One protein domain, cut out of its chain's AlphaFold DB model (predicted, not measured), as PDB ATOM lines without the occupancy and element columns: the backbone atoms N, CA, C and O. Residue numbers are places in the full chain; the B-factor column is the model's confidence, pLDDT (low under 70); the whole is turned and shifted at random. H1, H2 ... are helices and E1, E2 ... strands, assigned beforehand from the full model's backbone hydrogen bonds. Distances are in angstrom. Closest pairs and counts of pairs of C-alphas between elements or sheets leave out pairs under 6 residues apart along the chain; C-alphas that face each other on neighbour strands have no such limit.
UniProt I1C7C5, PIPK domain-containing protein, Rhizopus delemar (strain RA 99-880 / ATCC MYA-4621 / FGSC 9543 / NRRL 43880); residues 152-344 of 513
ATOM      1  N   VAL A 152     239.028 248.880 324.636       98.00
ATOM      2  CA  VAL A 152     239.819 248.796 323.402       98.00
ATOM      3  C   VAL A 152     239.689 250.075 322.589       98.00
ATOM      4  O   VAL A 152     238.584 250.486 322.234       98.00
ATOM      5  N   ALA A 153     240.828 250.679 322.256       98.56
ATOM      6  CA  ALA A 153     240.885 251.770 321.292       98.56
ATOM      7  C   ALA A 153     241.087 251.221 319.880       98.56
ATOM      8  O   ALA A 153     241.993 250.425 319.639       98.56
ATOM      9  N   VAL A 154     240.296 251.695 318.925       98.50
ATOM     10  CA  VAL A 154     240.478 251.432 317.494       98.50
ATOM     11  C   VAL A 154     240.872 252.738 316.812       98.50
ATOM     12  O   VAL A 154     240.164 253.739 316.897       98.50
ATOM     13  N   ILE A 155     242.024 252.749 316.146       97.56
ATOM     14  CA  ILE A 155     242.572 253.950 315.504       97.56
ATOM     15  C   ILE A 155     242.184 253.937 314.027       97.56
ATOM     16  O   ILE A 155     242.797 253.204 313.257       97.56
ATOM     17  N   GLY A 156     241.218 254.765 313.634       97.12
ATOM     18  CA  GLY A 156     240.695 254.911 312.272       97.12
ATOM     19  C   GLY A 156     239.296 254.311 312.099       97.12
ATOM     20  O   GLY A 156     239.055 253.174 312.496       97.12
ATOM     21  N   ALA A 157     238.389 255.046 311.447       97.62
ATOM     22  CA  ALA A 157     237.023 254.603 311.124       97.62
ATOM     23  C   ALA A 157     236.862 254.243 309.632       97.62
ATOM     24  O   ALA A 157     235.817 254.458 309.016       97.62
ATOM     25  N   GLY A 158     237.926 253.705 309.030       96.69
ATOM     26  CA  GLY A 158     237.884 253.071 307.713       96.69
ATOM     27  C   GLY A 158     237.406 251.611 307.773       96.69
ATOM     28  O   GLY A 158     237.060 251.120 308.848       96.69
ATOM     29  N   PRO A 159     237.460 250.873 306.650       95.12
ATOM     30  CA  PRO A 159     236.954 249.498 306.562       95.12
ATOM     31  C   PRO A 159     237.538 248.557 307.627       95.12
ATOM     32  O   PRO A 159     236.803 247.827 308.286       95.12
ATOM     33  N   HIS A 160     238.854 248.631 307.860       94.88
ATOM     34  CA  HIS A 160     239.530 247.824 308.880       94.88
ATOM     35  C   HIS A 160     239.048 248.150 310.299       94.88
ATOM     36  O   HIS A 160     238.849 247.245 311.106       94.88
ATOM     37  N   GLY A 161     238.856 249.435 310.604       97.50
ATOM     38  CA  GLY A 161     238.462 249.889 311.933       97.50
ATOM     39  C   GLY A 161     237.007 249.571 312.245       97.50
ATOM     40  O   GLY A 161     236.720 249.042 313.313       97.50
ATOM     41  N   LEU A 162     236.105 249.802 311.287       98.12
ATOM     42  CA  LEU A 162     234.687 249.460 311.419       98.12
ATOM     43  C   LEU A 162     234.493 247.948 311.610       98.12
ATOM     44  O   LEU A 162     233.768 247.532 312.513       98.12
ATOM     45  N   CYS A 163     235.182 247.125 310.812       96.50
ATOM     46  CA  CYS A 163     235.137 245.670 310.948       96.50
ATOM     47  C   CYS A 163     235.678 245.204 312.310       96.50
ATOM     48  O   CYS A 163     234.995 244.479 313.033       96.50
ATOM     49  N   SER A 164     236.854 245.701 312.710       96.44
ATOM     50  CA  SER A 164     237.458 245.364 314.007       96.44
ATOM     51  C   SER A 164     236.548 245.753 315.171       96.44
ATOM     52  O   SER A 164     236.308 244.954 316.073       96.44
ATOM     53  N   ALA A 165     236.010 246.974 315.146       97.94
ATOM     54  CA  ALA A 165     235.180 247.488 316.221       97.94
ATOM     55  C   ALA A 165     233.874 246.710 316.382       97.94
ATOM     56  O   ALA A 165     233.466 246.464 317.515       97.94
ATOM     57  N   ARG A 166     233.244 246.291 315.277       97.25
ATOM     58  CA  ARG A 166     232.051 245.439 315.330       97.25
ATOM     59  C   ARG A 166     232.331 244.150 316.092       97.25
ATOM     60  O   ARG A 166     231.643 243.876 317.068       97.25
ATOM     61  N   HIS A 167     233.340 243.387 315.681       95.19
ATOM     62  CA  HIS A 167     233.607 242.095 316.307       95.19
ATOM     63  C   HIS A 167     234.066 242.241 317.761       95.19
ATOM     64  O   HIS A 167     233.622 241.490 318.623       95.19
ATOM     65  N   LEU A 168     234.871 243.259 318.077       94.94
ATOM     66  CA  LEU A 168     235.233 243.560 319.465       94.94
ATOM     67  C   LEU A 168     233.995 243.898 320.314       94.94
ATOM     68  O   LEU A 168     233.831 243.361 321.410       94.94
ATOM     69  N   LYS A 169     233.082 244.725 319.793       96.12
ATOM     70  CA  LYS A 169     231.816 245.067 320.456       96.12
ATOM     71  C   LYS A 169     230.946 243.827 320.691       96.12
ATOM     72  O   LYS A 169     230.410 243.669 321.783       96.12
ATOM     73  N   GLU A 170     230.824 242.939 319.704       93.56
ATOM     74  CA  GLU A 170     230.047 241.691 319.803       93.56
ATOM     75  C   GLU A 170     230.582 240.747 320.894       93.56
ATOM     76  O   GLU A 170     229.803 240.031 321.519       93.56
ATOM     77  N   THR A 171     231.886 240.795 321.196       90.56
ATOM     78  CA  THR A 171     232.476 240.046 322.326       90.56
ATOM     79  C   THR A 171     232.228 240.676 323.704       90.56
ATOM     80  O   THR A 171     232.661 240.129 324.718       90.56
ATOM     81  N   GLY A 172     231.532 241.815 323.769       92.44
ATOM     82  CA  GLY A 172     231.239 242.530 325.013       92.44
ATOM     83  C   GLY A 172     232.352 243.474 325.479       92.44
ATOM     84  O   GLY A 172     232.319 243.927 326.624       92.44
ATOM     85  N   MET A 173     233.335 243.783 324.625       95.12
ATOM     86  CA  MET A 173     234.362 244.779 324.938       95.12
ATOM     87  C   MET A 173     233.802 246.205 324.833       95.12
ATOM     88  O   MET A 173     232.961 246.509 323.986       95.12
ATOM     89  N   ASN A 174     234.312 247.101 325.677       97.56
ATOM     90  CA  ASN A 174     234.070 248.534 325.584       97.56
ATOM     91  C   ASN A 174     234.995 249.132 324.516       97.56
ATOM     92  O   ASN A 174     236.194 249.307 324.741       97.56
ATOM     93  N   VAL A 175     234.440 249.410 323.339       98.50
ATOM     94  CA  VAL A 175     235.200 249.858 322.170       98.50
ATOM     95  C   VAL A 175     235.008 251.350 321.949       98.50
ATOM     96  O   VAL A 175     233.878 251.833 321.907       98.50
ATOM     97  N   LYS A 176     236.111 252.062 321.717       98.62
ATOM     98  CA  LYS A 176     236.102 253.455 321.262       98.62
ATOM     99  C   LYS A 176     236.941 253.598 320.000       98.62
ATOM    100  O   LYS A 176     238.066 253.106 319.938       98.62
ATOM    101  N   ILE A 177     236.390 254.258 318.991       98.69
ATOM    102  CA  ILE A 177     237.024 254.454 317.687       98.69
ATOM    103  C   ILE A 177     237.433 255.923 317.575       98.69
ATOM    104  O   ILE A 177     236.610 256.808 317.792       98.69
ATOM    105  N   PHE A 178     238.681 256.193 317.206       98.38
ATOM    106  CA  PHE A 178     239.172 257.551 316.961       98.38
ATOM    107  C   PHE A 178     239.400 257.764 315.467       98.38
ATOM    108  O   PHE A 178     240.188 257.043 314.853       98.38
ATOM    109  N   GLU A 179     238.727 258.752 314.882       97.44
ATOM    110  CA  GLU A 179     238.879 259.117 313.473       97.44
ATOM    111  C   GLU A 179     239.249 260.590 313.359       97.44
ATOM    112  O   GLU A 179     238.521 261.476 313.806       97.44
ATOM    113  N   ARG A 180     240.394 260.857 312.731       94.56
ATOM    114  CA  ARG A 180     240.932 262.216 312.616       94.56
ATOM    115  C   ARG A 180     240.096 263.102 311.700       94.56
ATOM    116  O   ARG A 180     240.143 264.319 311.832       94.56
ATOM    117  N   ASN A 181     239.352 262.519 310.765       94.69
ATOM    118  CA  ASN A 181     238.470 263.258 309.874       94.69
ATOM    119  C   ASN A 181     237.058 263.419 310.457       94.69
ATOM    120  O   ASN A 181     236.644 262.714 311.373       94.69
ATOM    121  N   GLY A 182     236.283 264.326 309.866       95.00
ATOM    122  CA  GLY A 182     234.863 264.513 310.181       95.00
ATOM    123  C   GLY A 182     233.925 263.509 309.501       95.00
ATOM    124  O   GLY A 182     232.742 263.796 309.369       95.00
ATOM    125  N   TYR A 183     234.441 262.384 308.999       95.88
ATOM    126  CA  TYR A 183     233.691 261.378 308.244       95.88
ATOM    127  C   TYR A 183     234.292 259.978 308.432       95.88
ATOM    128  O   TYR A 183     235.470 259.850 308.758       95.88
ATOM    129  N   ILE A 184     233.498 258.939 308.164       97.50
ATOM    130  CA  ILE A 184     233.919 257.527 308.195       97.50
ATOM    131  C   ILE A 184     234.190 256.980 306.784       97.50
ATOM    132  O   ILE A 184     234.036 257.683 305.787       97.50
ATOM    133  N   GLY A 185     234.631 255.724 306.680       95.38
ATOM    134  CA  GLY A 185     234.915 255.060 305.400       95.38
ATOM    135  C   GLY A 185     236.341 255.290 304.884       95.38
ATOM    136  O   GLY A 185     236.793 254.607 303.965       95.38
ATOM    137  N   GLY A 186     237.107 256.185 305.515       93.94
ATOM    138  CA  GLY A 186     238.537 256.363 305.266       93.94
ATOM    139  C   GLY A 186     238.848 256.780 303.825       93.94
ATOM    140  O   GLY A 186     238.523 257.891 303.412       93.94
ATOM    141  N   LEU A 187     239.504 255.897 303.059       93.00
ATOM    142  CA  LEU A 187     239.924 256.178 301.681       93.00
ATOM    143  C   LEU A 187     238.756 256.582 300.776       93.00
ATOM    144  O   LEU A 187     238.960 257.391 299.891       93.00
ATOM    145  N   TRP A 188     237.555 256.042 300.977       96.00
ATOM    146  CA  TRP A 188     236.465 256.117 299.995       96.00
ATOM    147  C   TRP A 188     235.735 257.467 299.942       96.00
ATOM    148  O   TRP A 188     234.907 257.705 299.060       96.00
ATOM    149  N   LYS A 189     236.064 258.391 300.853       96.25
ATOM    150  CA  LYS A 189     235.527 259.751 300.835       96.25
ATOM    151  C   LYS A 189     236.315 260.635 299.875       96.25
ATOM    152  O   LYS A 189     237.453 261.001 300.160       96.25
ATOM    153  N   TYR A 190     235.694 261.038 298.774       96.50
ATOM    154  CA  TYR A 190     236.261 262.035 297.865       96.50
ATOM    155  C   TYR A 190     236.203 263.457 298.441       96.50
ATOM    156  O   TYR A 190     235.298 263.809 299.200       96.50
ATOM    157  N   SER A 191     237.173 264.278 298.042       94.62
ATOM    158  CA  SER A 191     237.212 265.719 298.277       94.62
ATOM    159  C   SER A 191     237.881 266.391 297.085       94.62
ATOM    160  O   SER A 191     238.947 265.942 296.671       94.62
ATOM    161  N   ASP A 192     237.314 267.488 296.580       94.06
ATOM    162  CA  ASP A 192     237.955 268.296 295.530       94.06
ATOM    163  C   ASP A 192     239.286 268.905 295.992       94.06
ATOM    164  O   ASP A 192     240.188 269.138 295.189       94.06
ATOM    165  N   THR A 193     239.454 269.105 297.301       91.81
ATOM    166  CA  THR A 193     240.713 269.574 297.877       91.81
ATOM    167  C   THR A 193     241.743 268.444 297.874       91.81
ATOM    168  O   THR A 193     241.556 267.382 298.483       91.81
ATOM    169  N   ALA A 194     242.865 268.671 297.190       92.00
ATOM    170  CA  ALA A 194     244.002 267.759 297.208       92.00
ATOM    171  C   ALA A 194     244.708 267.772 298.578       92.00
ATOM    172  O   ALA A 194     244.737 268.808 299.249       92.00
ATOM    173  N   PRO A 195     245.324 266.657 299.014       91.12
ATOM    174  CA  PRO A 195     246.052 266.624 300.269       91.12
ATOM    175  C   PRO A 195     247.348 267.434 300.129       91.12
ATOM    176  O   PRO A 195     247.824 267.650 299.005       91.12
ATOM    177  N   PRO A 196     247.964 267.854 301.247       90.06
ATOM    178  CA  PRO A 196     249.223 268.579 301.210       90.06
ATOM    179  C   PRO A 196     250.283 267.814 300.420       90.06
ATOM    180  O   PRO A 196     250.423 266.594 300.549       90.06
ATOM    181  N   LYS A 197     251.060 268.548 299.622       90.44
ATOM    182  CA  LYS A 197     252.196 267.983 298.898       90.44
ATOM    183  C   LYS A 197     253.192 267.361 299.890       90.44
ATOM    184  O   LYS A 197     253.558 268.035 300.861       90.44
ATOM    185  N   PRO A 198     253.636 266.106 299.681       88.81
ATOM    186  CA  PRO A 198     254.640 265.498 300.545       88.81
ATOM    187  C   PRO A 198     255.987 266.215 300.402       88.81
ATOM    188  O   PRO A 198     256.229 266.948 299.441       88.81
ATOM    189  N   LYS A 199     256.900 265.970 301.347       87.81
ATOM    190  CA  LYS A 199     258.307 266.340 301.157       87.81
ATOM    191  C   LYS A 199     258.867 265.589 299.941       87.81
ATOM    192  O   LYS A 199     258.522 264.426 299.723       87.81
ATOM    193  N   ILE A 200     259.698 266.280 299.163       89.06
ATOM    194  CA  ILE A 200     260.303 265.779 297.926       89.06
ATOM    195  C   ILE A 200     261.838 265.829 298.071       89.06
ATOM    196  O   ILE A 200     262.366 266.940 298.170       89.06
ATOM    197  N   PRO A 201     262.543 264.680 298.074       86.88
ATOM    198  CA  PRO A 201     261.998 263.328 298.222       86.88
ATOM    199  C   PRO A 201     261.382 263.127 299.612       86.88
ATOM    200  O   PRO A 201     261.497 263.976 300.503       86.88
ATOM    201  N   THR A 202     260.698 262.006 299.810       83.62
ATOM    202  CA  THR A 202     260.094 261.719 301.112       83.62
ATOM    203  C   THR A 202     261.182 261.311 302.102       83.62
ATOM    204  O   THR A 202     261.778 260.246 301.976       83.62
ATOM    205  N   SER A 203     261.431 262.145 303.113       62.22
ATOM    206  CA  SER A 203     262.190 261.745 304.299       62.22
ATOM    207  C   SER A 203     261.282 261.029 305.302       62.22
ATOM    208  O   SER A 203     260.075 261.275 305.332       62.22
ATOM    209  N   ARG A 204     261.851 260.138 306.134       52.84
ATOM    210  CA  ARG A 204     261.103 259.528 307.248       52.84
ATOM    211  C   ARG A 204     260.470 260.642 308.084       52.84
ATOM    212  O   ARG A 204     261.160 261.581 308.483       52.84
ATOM    213  N   VAL A 205     259.165 260.543 308.321       51.69
ATOM    214  CA  VAL A 205     258.450 261.466 309.203       51.69
ATOM    215  C   VAL A 205     258.952 261.212 310.621       51.69
ATOM    216  O   VAL A 205     258.669 260.171 311.202       51.69
ATOM    217  N   THR A 206     259.739 262.136 311.162       45.84
ATOM    218  CA  THR A 206     260.025 262.190 312.596       45.84
ATOM    219  C   THR A 206     258.823 262.820 313.288       45.84
ATOM    220  O   THR A 206     258.333 263.857 312.828       45.84
ATOM    221  N   LEU A 207     258.334 262.193 314.359       52.88
ATOM    222  CA  LEU A 207     257.329 262.806 315.226       52.88
ATOM    223  C   LEU A 207     257.860 264.149 315.739       52.88
ATOM    224  O   LEU A 207     259.022 264.260 316.124       52.88
ATOM    225  N   ASP A 208     257.011 265.174 315.732       52.69
ATOM    226  CA  ASP A 208     257.315 266.426 316.416       52.69
ATOM    227  C   ASP A 208     257.051 266.247 317.917       52.69
ATOM    228  O   ASP A 208     255.930 266.424 318.403       52.69
ATOM    229  N   GLU A 209     258.096 265.840 318.639       53.81
ATOM    230  CA  GLU A 209     258.043 265.562 320.077       53.81
ATOM    231  C   GLU A 209     257.717 266.796 320.924       53.81
ATOM    232  O   GLU A 209     257.172 266.667 322.023       53.81
ATOM    233  N   SER A 210     257.992 267.999 320.410       50.84
ATOM    234  CA  SER A 210     257.879 269.245 321.175       50.84
ATOM    235  C   SER A 210     256.446 269.540 321.630       50.84
ATOM    236  O   SER A 210     256.241 270.055 322.726       50.84
ATOM    237  N   SER A 211     255.443 269.128 320.844       56.44
ATOM    238  CA  SER A 211     254.026 269.368 321.147       56.44
ATOM    239  C   SER A 211     253.373 268.294 322.035       56.44
ATOM    240  O   SER A 211     252.256 268.480 322.520       56.44
ATOM    241  N   LEU A 212     254.041 267.158 322.267       60.06
ATOM    242  CA  LEU A 212     253.482 266.030 323.028       60.06
ATOM    243  C   LEU A 212     253.609 266.212 324.551       60.06
ATOM    244  O   LEU A 212     252.821 265.644 325.308       60.06
ATOM    245  N   ASN A 213     254.567 267.026 324.998       60.12
ATOM    246  CA  ASN A 213     254.875 267.222 326.417       60.12
ATOM    247  C   ASN A 213     253.909 268.176 327.142       60.12
ATOM    248  O   ASN A 213     253.935 268.255 328.366       60.12
ATOM    249  N   GLU A 214     253.035 268.871 326.411       68.94
ATOM    250  CA  GLU A 214     252.100 269.853 326.980       68.94
ATOM    251  C   GLU A 214     250.752 269.250 327.417       68.94
ATOM    252  O   GLU A 214     249.898 269.967 327.935       68.94
ATOM    253  N   VAL A 215     250.525 267.945 327.208       79.69
ATOM    254  CA  VAL A 215     249.241 267.299 327.531       79.69
ATOM    255  C   VAL A 215     249.250 266.773 328.974       79.69
ATOM    256  O   VAL A 215     250.080 265.897 329.268       79.69
ATOM    257  N   PRO A 216     248.328 267.233 329.848       81.81
ATOM    258  CA  PRO A 216     248.247 266.816 331.248       81.81
ATOM    259  C   PRO A 216     248.236 265.294 331.426       81.81
ATOM    260  O   PRO A 216     247.555 264.570 330.698       81.81
ATOM    261  N   ALA A 217     249.006 264.804 332.400       82.50
ATOM    262  CA  ALA A 217     249.124 263.373 332.695       82.50
ATOM    263  C   ALA A 217     247.894 262.795 333.418       82.50
ATOM    264  O   ALA A 217     247.690 261.585 333.411       82.50
ATOM    265  N   ASP A 218     247.072 263.650 334.028       83.50
ATOM    266  CA  ASP A 218     245.855 263.279 334.760       83.50
ATOM    267  C   ASP A 218     244.646 263.002 333.843       83.50
ATOM    268  O   ASP A 218     243.553 262.714 334.326       83.50
ATOM    269  N   GLY A 219     244.832 263.092 332.520       81.88
ATOM    270  CA  GLY A 219     243.777 262.892 331.524       81.88
ATOM    271  C   GLY A 219     242.832 264.086 331.369       81.88
ATOM    272  O   GLY A 219     241.910 264.028 330.550       81.88
ATOM    273  N   SER A 220     243.051 265.180 332.108       87.56
ATOM    274  CA  SER A 220     242.273 266.403 331.935       87.56
ATOM    275  C   SER A 220     242.462 266.979 330.529       87.56
ATOM    276  O   SER A 220     243.520 266.871 329.900       87.56
ATOM    277  N   LYS A 221     241.387 267.573 329.999       90.75
ATOM    278  CA  LYS A 221     241.414 268.194 328.675       90.75
ATOM    279  C   LYS A 221     242.129 269.535 328.759       90.75
ATOM    280  O   LYS A 221     241.683 270.442 329.455       90.75
ATOM    281  N   TYR A 222     243.191 269.666 327.981       88.94
ATOM    282  CA  TYR A 222     243.875 270.923 327.739       88.94
ATOM    283  C   TYR A 222     243.289 271.608 326.507       88.94
ATOM    284  O   TYR A 222     243.106 270.958 325.476       88.94
ATOM    285  N   GLN A 223     242.984 272.904 326.600       92.62
ATOM    286  CA  GLN A 223     242.367 273.658 325.509       92.62
ATOM    287  C   GLN A 223     243.144 274.930 325.187       92.62
ATOM    288  O   GLN A 223     243.526 275.685 326.082       92.62
ATOM    289  N   ARG A 224     243.328 275.184 323.890       90.94
ATOM    290  CA  ARG A 224     243.868 276.434 323.348       90.94
ATOM    291  C   ARG A 224     242.985 276.914 322.208       90.94
ATOM    292  O   ARG A 224     242.458 276.107 321.446       90.94
ATOM    293  N   THR A 225     242.862 278.227 322.078       92.50
ATOM    294  CA  THR A 225     242.167 278.856 320.954       92.50
ATOM    295  C   THR A 225     243.169 279.663 320.153       92.50
ATOM    296  O   THR A 225     243.958 280.415 320.722       92.50
ATOM    297  N   PHE A 226     243.118 279.507 318.838       90.12
ATOM    298  CA  PHE A 226     243.982 280.191 317.891       90.12
ATOM    299  C   PHE A 226     243.129 280.921 316.858       90.12
ATOM    300  O   PHE A 226     242.066 280.433 316.470       90.12
ATOM    301  N   GLU A 227     243.602 282.069 316.391       92.69
ATOM    302  CA  GLU A 227     243.076 282.681 315.171       92.69
ATOM    303  C   GLU A 227     243.492 281.850 313.954       92.69
ATOM    304  O   GLU A 227     244.588 281.284 313.905       92.69
ATOM    305  N   ILE A 228     242.609 281.755 312.961       91.50
ATOM    306  CA  ILE A 228     242.901 281.065 311.707       91.50
ATOM    307  C   ILE A 228     243.909 281.893 310.917       91.50
ATOM    308  O   ILE A 228     243.583 282.942 310.366       91.50
ATOM    309  N   THR A 229     245.124 281.364 310.805       91.62
ATOM    310  CA  THR A 229     246.145 281.854 309.876       91.62
ATOM    311  C   THR A 229     246.350 280.861 308.723       91.62
ATOM    312  O   THR A 229     245.945 279.691 308.824       91.62
ATOM    313  N   PRO A 230     246.990 281.270 307.612       89.25
ATOM    314  CA  PRO A 230     247.382 280.347 306.545       89.25
ATOM    315  C   PRO A 230     248.255 279.183 307.040       89.25
ATOM    316  O   PRO A 230     248.070 278.040 306.614       89.25
ATOM    317  N   GLU A 231     249.165 279.440 307.980       87.44
ATOM    318  CA  GLU A 231     250.056 278.437 308.571       87.44
ATOM    319  C   GLU A 231     249.270 277.420 309.400       87.44
ATOM    320  O   GLU A 231     249.475 276.212 309.246       87.44
ATOM    321  N   LEU A 232     248.333 277.892 310.232       86.56
ATOM    322  CA  LEU A 232     247.461 277.017 311.014       86.56
ATOM    323  C   LEU A 232     246.555 276.188 310.101       86.56
ATOM    324  O   LEU A 232     246.424 274.981 310.294       86.56
ATOM    325  N   THR A 233     245.990 276.801 309.060       87.38
ATOM    326  CA  THR A 233     245.172 276.104 308.055       87.38
ATOM    327  C   THR A 233     245.955 274.967 307.402       87.38
ATOM    328  O   THR A 233     245.462 273.845 307.279       87.38
ATOM    329  N   PHE A 234     247.213 275.220 307.034       86.75
ATOM    330  CA  PHE A 234     248.088 274.200 306.464       86.75
ATOM    331  C   PHE A 234     248.458 273.098 307.470       86.75
ATOM    332  O   PHE A 234     248.518 271.922 307.098       86.75
ATOM    333  N   ALA A 235     248.680 273.443 308.742       85.62
ATOM    334  CA  ALA A 235     248.935 272.472 309.805       85.62
ATOM    335  C   ALA A 235     247.721 271.558 310.054       85.62
ATOM    336  O   ALA A 235     247.877 270.336 310.123       85.62
ATOM    337  N   LEU A 236     246.511 272.123 310.089       86.44
ATOM    338  CA  LEU A 236     245.258 271.371 310.201       86.44
ATOM    339  C   LEU A 236     245.055 270.438 309.008       86.44
ATOM    340  O   LEU A 236     244.728 269.268 309.191       86.44
ATOM    341  N   LEU A 237     245.340 270.912 307.792       87.00
ATOM    342  CA  LEU A 237     245.254 270.087 306.588       87.00
ATOM    343  C   LEU A 237     246.254 268.918 306.606       87.00
ATOM    344  O   LEU A 237     245.997 267.878 306.009       87.00
ATOM    345  N   LYS A 238     247.396 269.049 307.291       85.12
ATOM    346  CA  LYS A 238     248.330 267.931 307.512       85.12
ATOM    347  C   LYS A 238     247.858 266.957 308.587       85.12
ATOM    348  O   LYS A 238     248.103 265.762 308.442       85.12
ATOM    349  N   LYS A 239     247.216 267.453 309.650       84.88
ATOM    350  CA  LYS A 239     246.633 266.627 310.721       84.88
ATOM    351  C   LYS A 239     245.453 265.804 310.209       84.88
ATOM    352  O   LYS A 239     245.421 264.594 310.419       84.88
ATOM    353  N   CYS A 240     244.542 266.438 309.476       87.81
ATOM    354  CA  CYS A 240     243.313 265.841 308.958       87.81
ATOM    355  C   CYS A 240     243.264 265.962 307.424       87.81
ATOM    356  O   CYS A 240     242.441 266.703 306.880       87.81
ATOM    357  N   PRO A 241     244.186 265.299 306.697       89.94
ATOM    358  CA  PRO A 241     244.271 265.448 305.258       89.94
ATOM    359  C   PRO A 241     243.084 264.769 304.571       89.94
ATOM    360  O   PRO A 241     242.697 263.663 304.970       89.94
ATOM    361  N   PRO A 242     242.578 265.356 303.469       92.00
ATOM    362  CA  PRO A 242     241.667 264.669 302.573       92.00
ATOM    363  C   PRO A 242     242.227 263.311 302.140       92.00
ATOM    364  O   PRO A 242     243.447 263.103 302.071       92.00
ATOM    365  N   SER A 243     241.329 262.380 301.825       92.81
ATOM    366  CA  SER A 243     241.723 261.054 301.361       92.81
ATOM    367  C   SER A 243     242.491 261.116 300.026       92.81
ATOM    368  O   SER A 243     242.554 262.146 299.343       92.81
ATOM    369  N   ALA A 244     243.080 259.985 299.635       93.75
ATOM    370  CA  ALA A 244     243.701 259.820 298.322       93.75
ATOM    371  C   ALA A 244     242.683 259.533 297.197       93.75
ATOM    372  O   ALA A 244     243.096 259.296 296.065       93.75
ATOM    373  N   CYS A 245     241.379 259.513 297.498       95.62
ATOM    374  CA  CYS A 245     240.340 259.265 296.506       95.62
ATOM    375  C   CYS A 245     240.342 260.355 295.441       95.62
ATOM    376  O   CYS A 245     240.348 261.548 295.752       95.62
ATOM    377  N   TYR A 246     240.265 259.932 294.189       96.38
ATOM    378  CA  TYR A 246     240.019 260.798 293.049       96.38
ATOM    379  C   TYR A 246     238.592 260.558 292.533       96.38
ATOM    380  O   TYR A 246     237.969 259.550 292.871       96.38
ATOM    381  N   ARG A 247     238.048 261.521 291.786       96.62
ATOM    382  CA  ARG A 247     236.606 261.649 291.511       96.62
ATOM    383  C   ARG A 247     236.016 260.424 290.819       96.62
ATOM    384  O   ARG A 247     234.922 259.984 291.151       96.62
ATOM    385  N   ASP A 248     236.760 259.881 289.866       95.25
ATOM    386  CA  ASP A 248     236.288 258.804 288.997       95.25
ATOM    387  C   ASP A 248     236.762 257.419 289.482       95.25
ATOM    388  O   ASP A 248     236.715 256.446 288.730       95.25
ATOM    389  N   LEU A 249     237.227 257.321 290.737       96.06
ATOM    390  CA  LEU A 249     237.719 256.075 291.325       96.06
ATOM    391  C   LEU A 249     236.615 255.013 291.361       96.06
ATOM    392  O   LEU A 249     235.562 255.191 291.982       96.06
ATOM    393  N   VAL A 250     236.926 253.870 290.759       95.56
ATOM    394  CA  VAL A 250     236.178 252.615 290.867       95.56
ATOM    395  C   VAL A 250     237.041 251.564 291.546       95.56
ATOM    396  O   VAL A 250     238.273 251.644 291.533       95.56
ATOM    397  N   THR A 251     236.416 250.555 292.142       94.62
ATOM    398  CA  THR A 251     237.176 249.431 292.679       94.62
ATOM    399  C   THR A 251     237.878 248.673 291.552       94.62
ATOM    400  O   THR A 251     237.389 248.527 290.433       94.62
ATOM    401  N   ASN A 252     239.044 248.124 291.868       91.12
ATOM    402  CA  ASN A 252     239.743 247.155 291.027       91.12
ATOM    403  C   ASN A 252     239.469 245.701 291.458       91.12
ATOM    404  O   ASN A 252     240.078 244.775 290.923       91.12
ATOM    405  N   ILE A 253     238.569 245.507 292.426       89.69
ATOM    406  CA  ILE A 253     238.148 244.219 292.985       89.69
ATOM    407  C   ILE A 253     236.621 244.129 292.842       89.69
ATOM    408  O   ILE A 253     235.947 245.114 293.159       89.69
ATOM    409  N   PRO A 254     236.071 242.989 292.382       93.19
ATOM    410  CA  PRO A 254     234.630 242.810 292.271       93.19
ATOM    411  C   PRO A 254     233.900 243.008 293.605       93.19
ATOM    412  O   PRO A 254     234.392 242.551 294.636       93.19
ATOM    413  N   SER A 255     232.714 243.617 293.584       93.38
ATOM    414  CA  SER A 255     231.868 243.880 294.761       93.38
ATOM    415  C   SER A 255     231.662 242.641 295.638       93.38
ATOM    416  O   SER A 255     231.806 242.715 296.855       93.38
ATOM    417  N   THR A 256     231.436 241.480 295.024       90.62
ATOM    418  CA  THR A 256     231.233 240.196 295.719       90.62
ATOM    419  C   THR A 256     232.457 239.690 296.479       90.62
ATOM    420  O   THR A 256     232.310 238.962 297.454       90.62
ATOM    421  N   VAL A 257     233.664 240.056 296.040       91.06
ATOM    422  CA  VAL A 257     234.929 239.716 296.713       91.06
ATOM    423  C   VAL A 257     235.313 240.802 297.714       91.06
ATOM    424  O   VAL A 257     235.986 240.525 298.703       91.06
ATOM    425  N   PHE A 258     234.906 242.042 297.446       91.50
ATOM    426  CA  PHE A 258     235.192 243.181 298.304       91.50
ATOM    427  C   PHE A 258     234.348 243.157 299.590       91.50
ATOM    428  O   PHE A 258     234.856 243.496 300.659       91.50
ATOM    429  N   ALA A 259     233.064 242.807 299.483       92.94
ATOM    430  CA  ALA A 259     232.112 242.873 300.586       92.94
ATOM    431  C   ALA A 259     232.546 242.039 301.804       92.94
ATOM    432  O   ALA A 259     233.137 240.965 301.674       92.94
ATOM    433  N   PHE A 260     232.199 242.518 303.001       92.81
ATOM    434  CA  PHE A 260     232.291 241.710 304.207       92.81
ATOM    435  C   PHE A 260     231.416 240.454 304.049       92.81
ATOM    436  O   PHE A 260     230.261 240.579 303.630       92.81
ATOM    437  N   PRO A 261     231.925 239.251 304.382       90.06
ATOM    438  CA  PRO A 261     231.223 237.994 304.104       90.06
ATOM    439  C   PRO A 261     229.817 237.888 304.705       90.06
ATOM    440  O   PRO A 261     228.971 237.182 304.168       90.06
ATOM    441  N   ASP A 262     229.573 238.577 305.818       91.75
ATOM    442  CA  ASP A 262     228.313 238.580 306.561       91.75
ATOM    443  C   ASP A 262     227.521 239.890 306.416       91.75
ATOM    444  O   ASP A 262     226.511 240.089 307.088       91.75
ATOM    445  N   PHE A 263     227.962 240.774 305.521       95.94
ATOM    446  CA  PHE A 263     227.256 241.991 305.147       95.94
ATOM    447  C   PHE A 263     227.432 242.223 303.637       95.94
ATOM    448  O   PHE A 263     228.244 243.056 303.229       95.94
ATOM    449  N   PRO A 264     226.747 241.445 302.780       95.62
ATOM    450  CA  PRO A 264     226.873 241.578 301.332       95.62
ATOM    451  C   PRO A 264     226.402 242.959 300.852       95.62
ATOM    452  O   PRO A 264     225.542 243.589 301.465       95.62
ATOM    453  N   MET A 265     226.967 243.430 299.740       94.56
ATOM    454  CA  MET A 265     226.468 244.630 299.058       94.56
ATOM    455  C   MET A 265     225.100 244.354 298.400       94.56
ATOM    456  O   MET A 265     224.839 243.202 298.046       94.56
ATOM    457  N   PRO A 266     224.248 245.381 298.192       93.38
ATOM    458  CA  PRO A 266     222.986 245.242 297.455       93.38
ATOM    459  C   PRO A 266     223.175 244.602 296.073       93.38
ATOM    460  O   PRO A 266     224.196 244.848 295.424       93.38
ATOM    461  N   GLU A 267     222.198 243.819 295.604       90.19
ATOM    462  CA  GLU A 267     222.286 243.075 294.333       90.19
ATOM    463  C   GLU A 267     222.481 243.991 293.115       90.19
ATOM    464  O   GLU A 267     223.113 243.607 292.132       90.19
ATOM    465  N   GLU A 268     221.992 245.226 293.196       92.19
ATOM    466  CA  GLU A 268     222.085 246.245 292.152       92.19
ATOM    467  C   GLU A 268     223.468 246.913 292.088       92.19
ATOM    468  O   GLU A 268     223.737 247.702 291.177       92.19
ATOM    469  N   THR A 269     224.356 246.616 293.044       94.44
ATOM    470  CA  THR A 269     225.705 247.186 293.083       94.44
ATOM    471  C   THR A 269     226.484 246.741 291.844       94.44
ATOM    472  O   THR A 269     226.583 245.537 291.582       94.44
ATOM    473  N   PRO A 270     227.101 247.668 291.086       96.00
ATOM    474  CA  PRO A 270     227.937 247.305 289.950       96.00
ATOM    475  C   PRO A 270     229.023 246.295 290.332       96.00
ATOM    476  O   PRO A 270     229.492 246.271 291.467       96.00
ATOM    477  N   VAL A 271     229.491 245.497 289.366       95.94
ATOM    478  CA  VAL A 271     230.593 244.546 289.609       95.94
ATOM    479  C   VAL A 271     231.832 245.274 290.132       95.94
ATOM    480  O   VAL A 271     232.477 244.784 291.047       95.94
ATOM    481  N   PHE A 272     232.144 246.450 289.589       95.94
ATOM    482  CA  PHE A 272     233.211 247.325 290.074       95.94
ATOM    483  C   PHE A 272     232.591 248.641 290.556       95.94
ATOM    484  O   PHE A 272     232.413 249.552 289.741       95.94
ATOM    485  N   PRO A 273     232.170 248.719 291.833       96.88
ATOM    486  CA  PRO A 273     231.488 249.892 292.365       96.88
ATOM    487  C   PRO A 273     232.362 251.145 292.328       96.88
ATOM    488  O   PRO A 273     233.596 251.082 292.351       96.88
ATOM    489  N   LYS A 274     231.709 252.307 292.299       97.44
ATOM    490  CA  LYS A 274     232.384 253.594 292.465       97.44
ATOM    491  C   LYS A 274     232.703 253.838 293.934       97.44
ATOM    492  O   LYS A 274     232.136 253.222 294.837       97.44
ATOM    493  N   HIS A 275     233.588 254.794 294.191       97.19
ATOM    494  CA  HIS A 275     233.934 255.161 295.559       97.19
ATOM    495  C   HIS A 275     232.723 255.644 296.387       97.19
ATOM    496  O   HIS A 275     232.725 255.465 297.604       97.19
ATOM    497  N   GLN A 276     231.686 256.224 295.761       97.50
ATOM    498  CA  GLN A 276     230.444 256.604 296.449       97.50
ATOM    499  C   GLN A 276     229.676 255.380 296.954       97.50
ATOM    500  O   GLN A 276     229.252 255.375 298.105       97.50
ATOM    501  N   ASP A 277     229.548 254.342 296.122       97.19
ATOM    502  CA  ASP A 277     228.871 253.093 296.489       97.19
ATOM    503  C   ASP A 277     229.605 252.429 297.664       97.19
ATOM    504  O   ASP A 277     228.994 251.984 298.634       97.19
ATOM    505  N   MET A 278     230.941 252.450 297.616       97.44
ATOM    506  CA  MET A 278     231.784 251.952 298.701       97.44
ATOM    507  C   MET A 278     231.604 252.742 299.997       97.44
ATOM    508  O   MET A 278     231.504 252.146 301.066       97.44
ATOM    509  N   LEU A 279     231.563 254.075 299.929       97.88
ATOM    510  CA  LEU A 279     231.327 254.908 301.105       97.88
ATOM    511  C   LEU A 279     229.951 254.619 301.721       97.88
ATOM    512  O   LEU A 279     229.883 254.364 302.922       97.88
ATOM    513  N   ALA A 280     228.900 254.576 300.898       97.56
ATOM    514  CA  ALA A 280     227.537 254.284 301.340       97.56
ATOM    515  C   ALA A 280     227.434 252.893 301.987       97.56
ATOM    516  O   ALA A 280     226.767 252.721 303.006       97.56
ATOM    517  N   TYR A 281     228.155 251.908 301.447       97.88
ATOM    518  CA  TYR A 281     228.260 250.574 302.031       97.88
ATOM    519  C   TYR A 281     228.862 250.597 303.449       97.88
ATOM    520  O   TYR A 281     228.326 249.957 304.353       97.88
ATOM    521  N   PHE A 282     229.936 251.362 303.684       98.12
ATOM    522  CA  PHE A 282     230.528 251.478 305.025       98.12
ATOM    523  C   PHE A 282     229.679 252.297 305.995       98.12
ATOM    524  O   PHE A 282     229.666 251.988 307.188       98.12
ATOM    525  N   GLU A 283     228.975 253.316 305.504       98.25
ATOM    526  CA  GLU A 283     227.997 254.070 306.294       98.25
ATOM    527  C   GLU A 283     226.854 253.152 306.744       98.25
ATOM    528  O   GLU A 283     226.602 253.034 307.943       98.25
ATOM    529  N   SER A 284     226.282 252.377 305.818       98.19
ATOM    530  CA  SER A 284     225.251 251.377 306.116       98.19
ATOM    531  C   SER A 284     225.740 250.289 307.082       98.19
ATOM    532  O   SER A 284     225.018 249.914 308.009       98.19
ATOM    533  N   TYR A 285     226.982 249.818 306.933       98.38
ATOM    534  CA  TYR A 285     227.596 248.877 307.874       98.38
ATOM    535  C   TYR A 285     227.696 249.476 309.286       98.38
ATOM    536  O   TYR A 285     227.304 248.849 310.272       98.38
ATOM    537  N   ALA A 286     228.195 250.710 309.404       98.50
ATOM    538  CA  ALA A 286     228.345 251.380 310.692       98.50
ATOM    539  C   ALA A 286     226.995 251.643 311.380       98.50
ATOM    540  O   ALA A 286     226.904 251.507 312.604       98.50
ATOM    541  N   GLU A 287     225.957 251.984 310.618       98.19
ATOM    542  CA  GLU A 287     224.588 252.145 311.116       98.19
ATOM    543  C   GLU A 287     223.990 250.814 311.578       98.19
ATOM    544  O   GLU A 287     223.557 250.708 312.727       98.19
ATOM    545  N   THR A 288     224.039 249.785 310.725       98.25
ATOM    546  CA  THR A 288     223.452 248.458 310.988       98.25
ATOM    547  C   THR A 288     223.975 247.854 312.287       98.25
ATOM    548  O   THR A 288     223.207 247.325 313.090       98.25
ATOM    549  N   PHE A 289     225.281 247.971 312.536       97.88
ATOM    550  CA  PHE A 289     225.917 247.412 313.731       97.88
ATOM    551  C   PHE A 289     226.011 248.406 314.899       97.88
ATOM    552  O   PHE A 289     226.616 248.103 315.937       97.88
ATOM    553  N   GLY A 290     225.403 249.592 314.772       98.00
ATOM    554  CA  GLY A 290     225.376 250.624 315.808       98.00
ATOM    555  C   GLY A 290     226.777 251.042 316.255       98.00
ATOM    556  O   GLY A 290     227.059 251.068 317.456       98.00
ATOM    557  N   LEU A 291     227.675 251.270 315.297       98.56
ATOM    558  CA  LEU A 291     229.066 251.661 315.539       98.56
ATOM    559  C   LEU A 291     229.223 253.176 315.668       98.56
ATOM    560  O   LEU A 291     230.135 253.615 316.355       98.56
ATOM    561  N   LEU A 292     228.330 253.970 315.062       98.31
ATOM    562  CA  LEU A 292     228.416 255.436 315.072       98.31
ATOM    563  C   LEU A 292     228.580 256.046 316.479       98.31
ATOM    564  O   LEU A 292     229.449 256.904 316.632       98.31
ATOM    565  N   PRO A 293     227.857 255.594 317.529       98.31
ATOM    566  CA  PRO A 293     228.036 256.129 318.883       98.31
ATOM    567  C   PRO A 293     229.408 255.836 319.508       98.31
ATOM    568  O   PRO A 293     229.756 256.442 320.517       98.31
ATOM    569  N   LEU A 294     230.174 254.898 318.942       98.31
ATOM    570  CA  LEU A 294     231.511 254.530 319.412       98.31
ATOM    571  C   LEU A 294     232.610 255.397 318.778       98.31
ATOM    572  O   LEU A 294     233.769 255.281 319.174       98.31
ATOM    573  N   ILE A 295     232.272 256.217 317.776       98.50
ATOM    574  CA  ILE A 295     233.233 256.962 316.960       98.50
ATOM    575  C   ILE A 295     233.371 258.394 317.471       98.50
ATOM    576  O   ILE A 295     232.450 259.202 317.388       98.50
ATOM    577  N   GLU A 296     234.577 258.740 317.910       97.94
ATOM    578  CA  GLU A 296     234.992 260.117 318.142       97.94
ATOM    579  C   GLU A 296     235.624 260.669 316.850       97.94
ATOM    580  O   GLU A 296     236.802 260.444 316.556       97.94
ATOM    581  N   LEU A 297     234.817 261.386 316.062       97.31
ATOM    582  CA  LEU A 297     235.260 262.083 314.848       97.31
ATOM    583  C   LEU A 297     236.132 263.309 315.169       97.31
ATOM    584  O   LEU A 297     236.137 263.830 316.291       97.31
ATOM    585  N   ASN A 298     236.821 263.816 314.143       95.31
ATOM    586  CA  ASN A 298     237.734 264.962 314.218       95.31
ATOM    587  C   ASN A 298     238.830 264.808 315.286       95.31
ATOM    588  O   ASN A 298     239.335 265.805 315.800       95.31
ATOM    589  N   THR A 299     239.183 263.569 315.637       96.00
ATOM    590  CA  THR A 299     240.111 263.258 316.725       96.00
ATOM    591  C   THR A 299     241.281 262.432 316.215       96.00
ATOM    592  O   THR A 299     241.141 261.276 315.817       96.00
ATOM    593  N   SER A 300     242.457 263.050 316.214       94.25
ATOM    594  CA  SER A 300     243.720 262.428 315.843       94.25
ATOM    595  C   SER A 300     244.336 261.710 317.039       94.25
ATOM    596  O   SER A 300     244.368 262.245 318.148       94.25
ATOM    597  N   VAL A 301     244.861 260.508 316.796       94.19
ATOM    598  CA  VAL A 301     245.763 259.821 317.725       94.19
ATOM    599  C   VAL A 301     247.188 260.215 317.365       94.19
ATOM    600  O   VAL A 301     247.702 259.832 316.314       94.19
ATOM    601  N   ASP A 302     247.813 260.994 318.236       91.00
ATOM    602  CA  ASP A 302     249.122 261.589 317.981       91.00
ATOM    603  C   ASP A 302     250.268 260.698 318.457       91.00
ATOM    604  O   ASP A 302     251.334 260.680 317.840       91.00
ATOM    605  N   ARG A 303     250.040 259.939 319.533       91.12
ATOM    606  CA  ARG A 303     250.997 258.975 320.078       91.12
ATOM    607  C   ARG A 303     250.282 257.850 320.807       91.12
ATOM    608  O   ARG A 303     249.270 258.083 321.464       91.12
ATOM    609  N   VAL A 304     250.857 256.659 320.728       92.94
ATOM    610  CA  VAL A 304     250.515 255.492 321.535       92.94
ATOM    611  C   VAL A 304     251.756 255.077 322.315       92.94
ATOM    612  O   VAL A 304     252.803 254.825 321.725       92.94
ATOM    613  N   THR A 305     251.626 254.977 323.634       91.25
ATOM    614  CA  THR A 305     252.718 254.568 324.523       91.25
ATOM    615  C   THR A 305     252.247 253.434 325.424       91.25
ATOM    616  O   THR A 305     251.133 253.466 325.946       91.25
ATOM    617  N   LYS A 306     253.097 252.428 325.639       89.56
ATOM    618  CA  LYS A 306     252.840 251.391 326.642       89.56
ATOM    619  C   LYS A 306     253.199 251.922 328.032       89.56
ATOM    620  O   LYS A 306     254.345 252.308 328.248       89.56
ATOM    621  N   ILE A 307     252.245 251.936 328.964       88.12
ATOM    622  CA  ILE A 307     252.453 252.370 330.355       88.12
ATOM    623  C   ILE A 307     252.028 251.232 331.280       88.12
ATOM    624  O   ILE A 307     250.837 250.982 331.468       88.12
ATOM    625  N   GLY A 308     253.010 250.520 331.841       87.75
ATOM    626  CA  GLY A 308     252.751 249.277 332.569       87.75
ATOM    627  C   GLY A 308     251.992 248.290 331.682       87.75
ATOM    628  O   GLY A 308     252.414 248.005 330.562       87.75
ATOM    629  N   ASP A 309     250.838 247.832 332.158       86.12
ATOM    630  CA  ASP A 309     250.005 246.878 331.430       86.12
ATOM    631  C   ASP A 309     249.007 247.536 330.469       86.12
ATOM    632  O   ASP A 309     248.419 246.835 329.643       86.12
ATOM    633  N   GLU A 310     248.831 248.856 330.499       91.88
ATOM    634  CA  GLU A 310     247.876 249.612 329.676       91.88
ATOM    635  C   GLU A 310     248.561 250.312 328.496       91.88
ATOM    636  O   GLU A 310     249.788 250.348 328.371       91.88
ATOM    637  N   TRP A 311     247.748 250.822 327.581       93.81
ATOM    638  CA  TRP A 311     248.166 251.677 326.482       93.81
ATOM    639  C   TRP A 311     247.599 253.069 326.696       93.81
ATOM    640  O   TRP A 311     246.392 253.226 326.846       93.81
ATOM    641  N   GLU A 312     248.462 254.073 326.691       94.88
ATOM    642  CA  GLU A 312     248.072 255.473 326.773       94.88
ATOM    643  C   GLU A 312     248.110 256.098 325.378       94.88
ATOM    644  O   GLU A 312     249.117 256.013 324.669       94.88
ATOM    645  N   LEU A 313     247.000 256.717 324.986       95.44
ATOM    646  CA  LEU A 313     246.859 257.467 323.745       95.44
ATOM    647  C   LEU A 313     246.922 258.960 324.051       95.44
ATOM    648  O   LEU A 313     246.199 259.443 324.921       95.44
ATOM    649  N   VAL A 314     247.737 259.694 323.295       94.62
ATOM    650  CA  VAL A 314     247.695 261.162 323.241       94.62
ATOM    651  C   VAL A 314     246.789 261.570 322.085       94.62
ATOM    652  O   VAL A 314     247.019 261.168 320.942       94.62
ATOM    653  N   LEU A 315     245.757 262.353 322.388       95.06
ATOM    654  CA  LEU A 315     244.660 262.675 321.477       95.06
ATOM    655  C   LEU A 315     244.600 264.182 321.217       95.06
ATOM    656  O   LEU A 315     244.810 264.977 322.137       95.06
ATOM    657  N   SER A 316     244.287 264.575 319.980       93.75
ATOM    658  CA  SER A 316     244.047 265.972 319.598       93.75
ATOM    659  C   SER A 316     242.796 266.128 318.736       93.75
ATOM    660  O   SER A 316     242.558 265.362 317.804       93.75
ATOM    661  N   LYS A 317     241.992 267.145 319.052       94.69
ATOM    662  CA  LYS A 317     240.761 267.514 318.346       94.69
ATOM    663  C   LYS A 317     240.773 268.997 318.014       94.69
ATOM    664  O   LYS A 317     241.132 269.811 318.865       94.69
ATOM    665  N   TYR A 318     240.358 269.335 316.799       91.50
ATOM    666  CA  TYR A 318     240.340 270.707 316.298       91.50
ATOM    667  C   TYR A 318     238.920 271.095 315.886       91.50
ATOM    668  O   TYR A 318     238.406 270.610 314.880       91.50
ATOM    669  N   ASP A 319     238.292 271.980 316.659       91.94
ATOM    670  CA  ASP A 319     236.982 272.545 316.339       91.94
ATOM    671  C   ASP A 319     237.182 273.869 315.588       91.94
ATOM    672  O   ASP A 319     237.748 274.818 316.135       91.94
ATOM    673  N   ILE A 320     236.736 273.936 314.331       90.44
ATOM    674  CA  ILE A 320     236.859 275.125 313.474       90.44
ATOM    675  C   ILE A 320     235.562 275.938 313.557       90.44
ATOM    676  O   ILE A 320     234.484 275.415 313.266       90.44
ATOM    677  N   TYR A 321     235.658 277.219 313.917       91.00
ATOM    678  CA  TYR A 321     234.507 278.110 314.051       91.00
ATOM    679  C   TYR A 321     234.375 279.075 312.866       91.00
ATOM    680  O   TYR A 321     235.379 279.629 312.411       91.00
ATOM    681  N   PRO A 322     233.139 279.395 312.432       90.19
ATOM    682  CA  PRO A 322     232.893 280.415 311.408       90.19
ATOM    683  C   PRO A 322     233.433 281.809 311.759       90.19
ATOM    684  O   PRO A 322     233.648 282.622 310.871       90.19
ATOM    685  N   SER A 323     233.667 282.086 313.046       90.81
ATOM    686  CA  SER A 323     234.237 283.341 313.545       90.81
ATOM    687  C   SER A 323     235.714 283.549 313.194       90.81
ATOM    688  O   SER A 323     236.266 284.586 313.550       90.81
ATOM    689  N   GLY A 324     236.365 282.590 312.527       91.81
ATOM    690  CA  GLY A 324     237.783 282.685 312.181       91.81
ATOM    691  C   GLY A 324     238.720 282.151 313.265       91.81
ATOM    692  O   GLY A 324     239.906 282.457 313.239       91.81
ATOM    693  N   PHE A 325     238.211 281.356 314.209       93.25
ATOM    694  CA  PHE A 325     238.995 280.764 315.296       93.25
ATOM    695  C   PHE A 325     238.971 279.237 315.242       93.25
ATOM    696  O   PHE A 325     238.010 278.629 314.766       93.25
ATOM    697  N   VAL A 326     240.010 278.613 315.790       92.81
ATOM    698  CA  VAL A 326     240.111 277.162 315.978       92.81
ATOM    699  C   VAL A 326     240.382 276.876 317.439       92.81
ATOM    700  O   VAL A 326     241.315 277.432 318.020       92.81
ATOM    701  N   ARG A 327     239.593 275.978 318.026       94.06
ATOM    702  CA  ARG A 327     239.876 275.427 319.349       94.06
ATOM    703  C   ARG A 327     240.565 274.083 319.199       94.06
ATOM    704  O   ARG A 327     239.982 273.131 318.689       94.06
ATOM    705  N   GLU A 328     241.784 274.005 319.697       92.62
ATOM    706  CA  GLU A 328     242.479 272.748 319.919       92.62
ATOM    707  C   GLU A 328     242.108 272.209 321.304       92.62
ATOM    708  O   GLU A 328     242.191 272.923 322.303       92.62
ATOM    709  N   THR A 329     241.712 270.942 321.363       94.31
ATOM    710  CA  THR A 329     241.537 270.182 322.603       94.31
ATOM    711  C   THR A 329     242.478 268.983 322.578       94.31
ATOM    712  O   THR A 329     242.398 268.170 321.658       94.31
ATOM    713  N   ARG A 330     243.342 268.844 323.586       94.06
ATOM    714  CA  ARG A 330     244.244 267.696 323.755       94.06
ATOM    715  C   ARG A 330     244.000 266.986 325.079       94.06
ATOM    716  O   ARG A 330     243.691 267.639 326.072       94.06
ATOM    717  N   TRP A 331     244.132 265.664 325.100       95.44
ATOM    718  CA  TRP A 331     244.006 264.864 326.322       95.44
ATOM    719  C   TRP A 331     244.714 263.516 326.191       95.44
ATOM    720  O   TRP A 331     245.205 263.158 325.117       95.44
ATOM    721  N   ARG A 332     244.769 262.783 327.304       95.19
ATOM    722  CA  ARG A 332     245.248 261.401 327.357       95.19
ATOM    723  C   ARG A 332     244.104 260.469 327.712       95.19
ATOM    724  O   ARG A 332     243.251 260.821 328.523       95.19
ATOM    725  N   GLU A 333     244.102 259.281 327.130       96.00
ATOM    726  CA  GLU A 333     243.121 258.242 327.443       96.00
ATOM    727  C   GLU A 333     243.800 256.871 327.443       96.00
ATOM    728  O   GLU A 333     244.695 256.624 326.631       96.00
ATOM    729  N   ARG A 334     243.421 255.998 328.382       96.00
ATOM    730  CA  ARG A 334     244.057 254.689 328.580       96.00
ATOM    731  C   ARG A 334     243.140 253.542 328.194       96.00
ATOM    732  O   ARG A 334     241.936 253.594 328.432       96.00
ATOM    733  N   PHE A 335     243.738 252.508 327.613       96.56
ATOM    734  CA  PHE A 335     243.048 251.331 327.101       96.56
ATOM    735  C   PHE A 335     243.816 250.052 327.420       96.56
ATOM    736  O   PHE A 335     245.040 250.048 327.570       96.56
ATOM    737  N   ASP A 336     243.095 248.936 327.462       95.19
ATOM    738  CA  ASP A 336     243.692 247.624 327.667       95.19
ATOM    739  C   ASP A 336     244.411 247.123 326.417       95.19
ATOM    740  O   ASP A 336     245.498 246.545 326.493       95.19
ATOM    741  N   ALA A 337     243.816 247.398 325.258       93.62
ATOM    742  CA  ALA A 337     244.351 247.061 323.950       93.62
ATOM    743  C   ALA A 337     244.123 248.199 322.948       93.62
ATOM    744  O   ALA A 337     243.231 249.035 323.104       93.62
ATOM    745  N   VAL A 338     244.938 248.202 321.894       95.62
ATOM    746  CA  VAL A 338     244.866 249.168 320.797       95.62
ATOM    747  C   VAL A 338     244.884 248.410 319.477       95.62
ATOM    748  O   VAL A 338     245.767 247.586 319.245       95.62
ATOM    749  N   VAL A 339     243.935 248.716 318.598       95.31
ATOM    750  CA  VAL A 339     243.901 248.241 317.214       95.31
ATOM    751  C   VAL A 339     244.353 249.367 316.294       95.31
ATOM    752  O   VAL A 339     243.693 250.401 316.172       95.31
ATOM    753  N   ALA A 340     245.477 249.164 315.609       92.81
ATOM    754  CA  ALA A 340     245.970 250.084 314.592       92.81
ATOM    755  C   ALA A 340     245.250 249.837 313.252       92.81
ATOM    756  O   ALA A 340     245.619 248.937 312.502       92.81
ATOM    757  N   ALA A 341     244.238 250.651 312.940       94.62
ATOM    758  CA  ALA A 341     243.401 250.524 311.740       94.62
ATOM    759  C   ALA A 341     243.407 251.790 310.850       94.62
ATOM    760  O   ALA A 341     242.485 252.026 310.068       94.62
ATOM    761  N   SER A 342     244.468 252.600 310.939       88.94
ATOM    762  CA  SER A 342     244.589 253.920 310.294       88.94
ATOM    763  C   SER A 342     244.831 253.862 308.774       88.94
ATOM    764  O   SER A 342     244.723 254.873 308.072       88.94
ATOM    765  N   GLY A 343     245.105 252.664 308.247       84.38
ATOM    766  CA  GLY A 343     245.339 252.390 306.829       84.38
ATOM    767  C   GLY A 343     246.798 252.576 306.401       84.38
ATOM    768  O   GLY A 343     247.533 253.382 306.957       84.38
ATOM    769  N   LEU A 344     247.214 251.827 305.374       79.38
ATOM    770  CA  LEU A 344     248.610 251.775 304.907       79.38
ATOM    771  C   LEU A 344     248.947 252.831 303.839       79.38
ATOM    772  O   LEU A 344     250.109 253.076 303.541       79.38
TER     773      LEU A 344
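What this domain is: This is residues 152 to 344 of the 513 residues of the protein "PIPK domain-containing protein" of Rhizopus delemar (strain RA 99-880 / ATCC MYA-4621 / FGSC 9543 / NRRL 43880) (UniProt I1C7C5). A twisted sheet of four antiparallel strands, with E5 and E6 as its long pair, stands partly face to face with a small sheet of three parallel strands, as a crossed sandwich; H1 covers the other face of the small sheet, and H4 packs on one end of H1. H2 packs over the large sheet away from the small one, H3 sits among loops far out on the H4 side, and residues 199 to 206 stick out. The printed part has 193 residues, with four named helices and seven named strands in the order E1 H1 E2 E3 H2 H3 H4 E4 E5 E6 E7; the sheets run E3 E6 E5 E4 and E2 E1 E7. The class is mixed, helices and strands, though under half of the residues are in named elements. The whole is compact, with a radius of gyration of the C-alphas of 18.0 A and spans of 51 by 41 by 36 A.

How they stand to each other: Begin at E4, residues 299 to 307, E5, residues 310 to 321, and E6, residues 325 to 335: they form a meander, each strand the antiparallel neighbour of the one before. E4 and E5 are a hairpin; look there for N 302 and O 314, 2.8 A apart, within hydrogen-bond range. E5 and E6 are a hairpin too, with N 319 and O 327 at 2.9 A. E3, residues 222 to 227, is an edge strand antiparallel to E6, with N 224 and O 328 at 3.0 A. H2, residues 230 to 239, is on this sheet at a height of 9.1 A, over E5 and only just over E3, where 3 of its C-alphas fall; it runs slantwise to the strands, at 38 degrees to E5 on the local plane. Its closest C-alphas to E4 are those of Lys 239 and Ser 300, 7.2 A apart. Now turn to the parallel sheet of E1, residues 152 to 155, E2, residues 174 to 178, and E7, residues 337 to 340. Find N 154 and O 176 at 2.8 A between E1 and E2, and N 339 and O 153 at 2.8 A between E7 and E1. The two sheets make a sandwich, two sheets face to face, with strands at 41 degrees; the closest C-alphas of E2 and E4 are those of Phe 178 and Thr 299, 5.8 A apart. H1, residues 159 to 170, is on the small sheet, making two layers, at a height of 8.7 A and along the strands, at 9 degrees to E1 on the local plane. E1, H1 and E2 form a strand-helix-strand unit, two parallel neighbour strands with a helix between, whose crossover is right-handed. H4, residues 275 to 288, touches H1 with residues 282 to 286 alone, at a shallow tilt of 10 degrees, the same way; the closest C-alphas are those of Leu 162 and Ala 286, 6.7 A apart. H3, residues 255 to 258, touches no helix. In H1, H2 and H4 every O i to N i+4 pair is within hydrogen-bond range; H3 is too short for one.

Where its parts are: Find C-alpha 310 at (247.876, 249.612, 329.676); from there E5 runs 35.1 A to C-alpha 321 at (234.507, 278.110, 314.051). E6 comes back over 32.0 A, and E4, 21.4 A long, bends by 60 degrees at residue 302. E3 measures 17.2 A, E2 13.5 A, H4 19.8 A, H1 16.9 A and H2 14.4 A. E1 begins at C-alpha 152, (239.819, 248.796, 323.402), and measures 9.8 A; E7 measures 10.0 A and H3 4.9 A.

The domain as a whole: The C-alphas of Asn 213 and Glu 268, the two farthest apart, are 51.9 A apart. The printed part has no cut. The links E2 to E3, H2 to H3 and H3 to H4 are long, the first with 43 residues. The mean pLDDT of the printed part is 91.0; residues 203 to 214 are under 70.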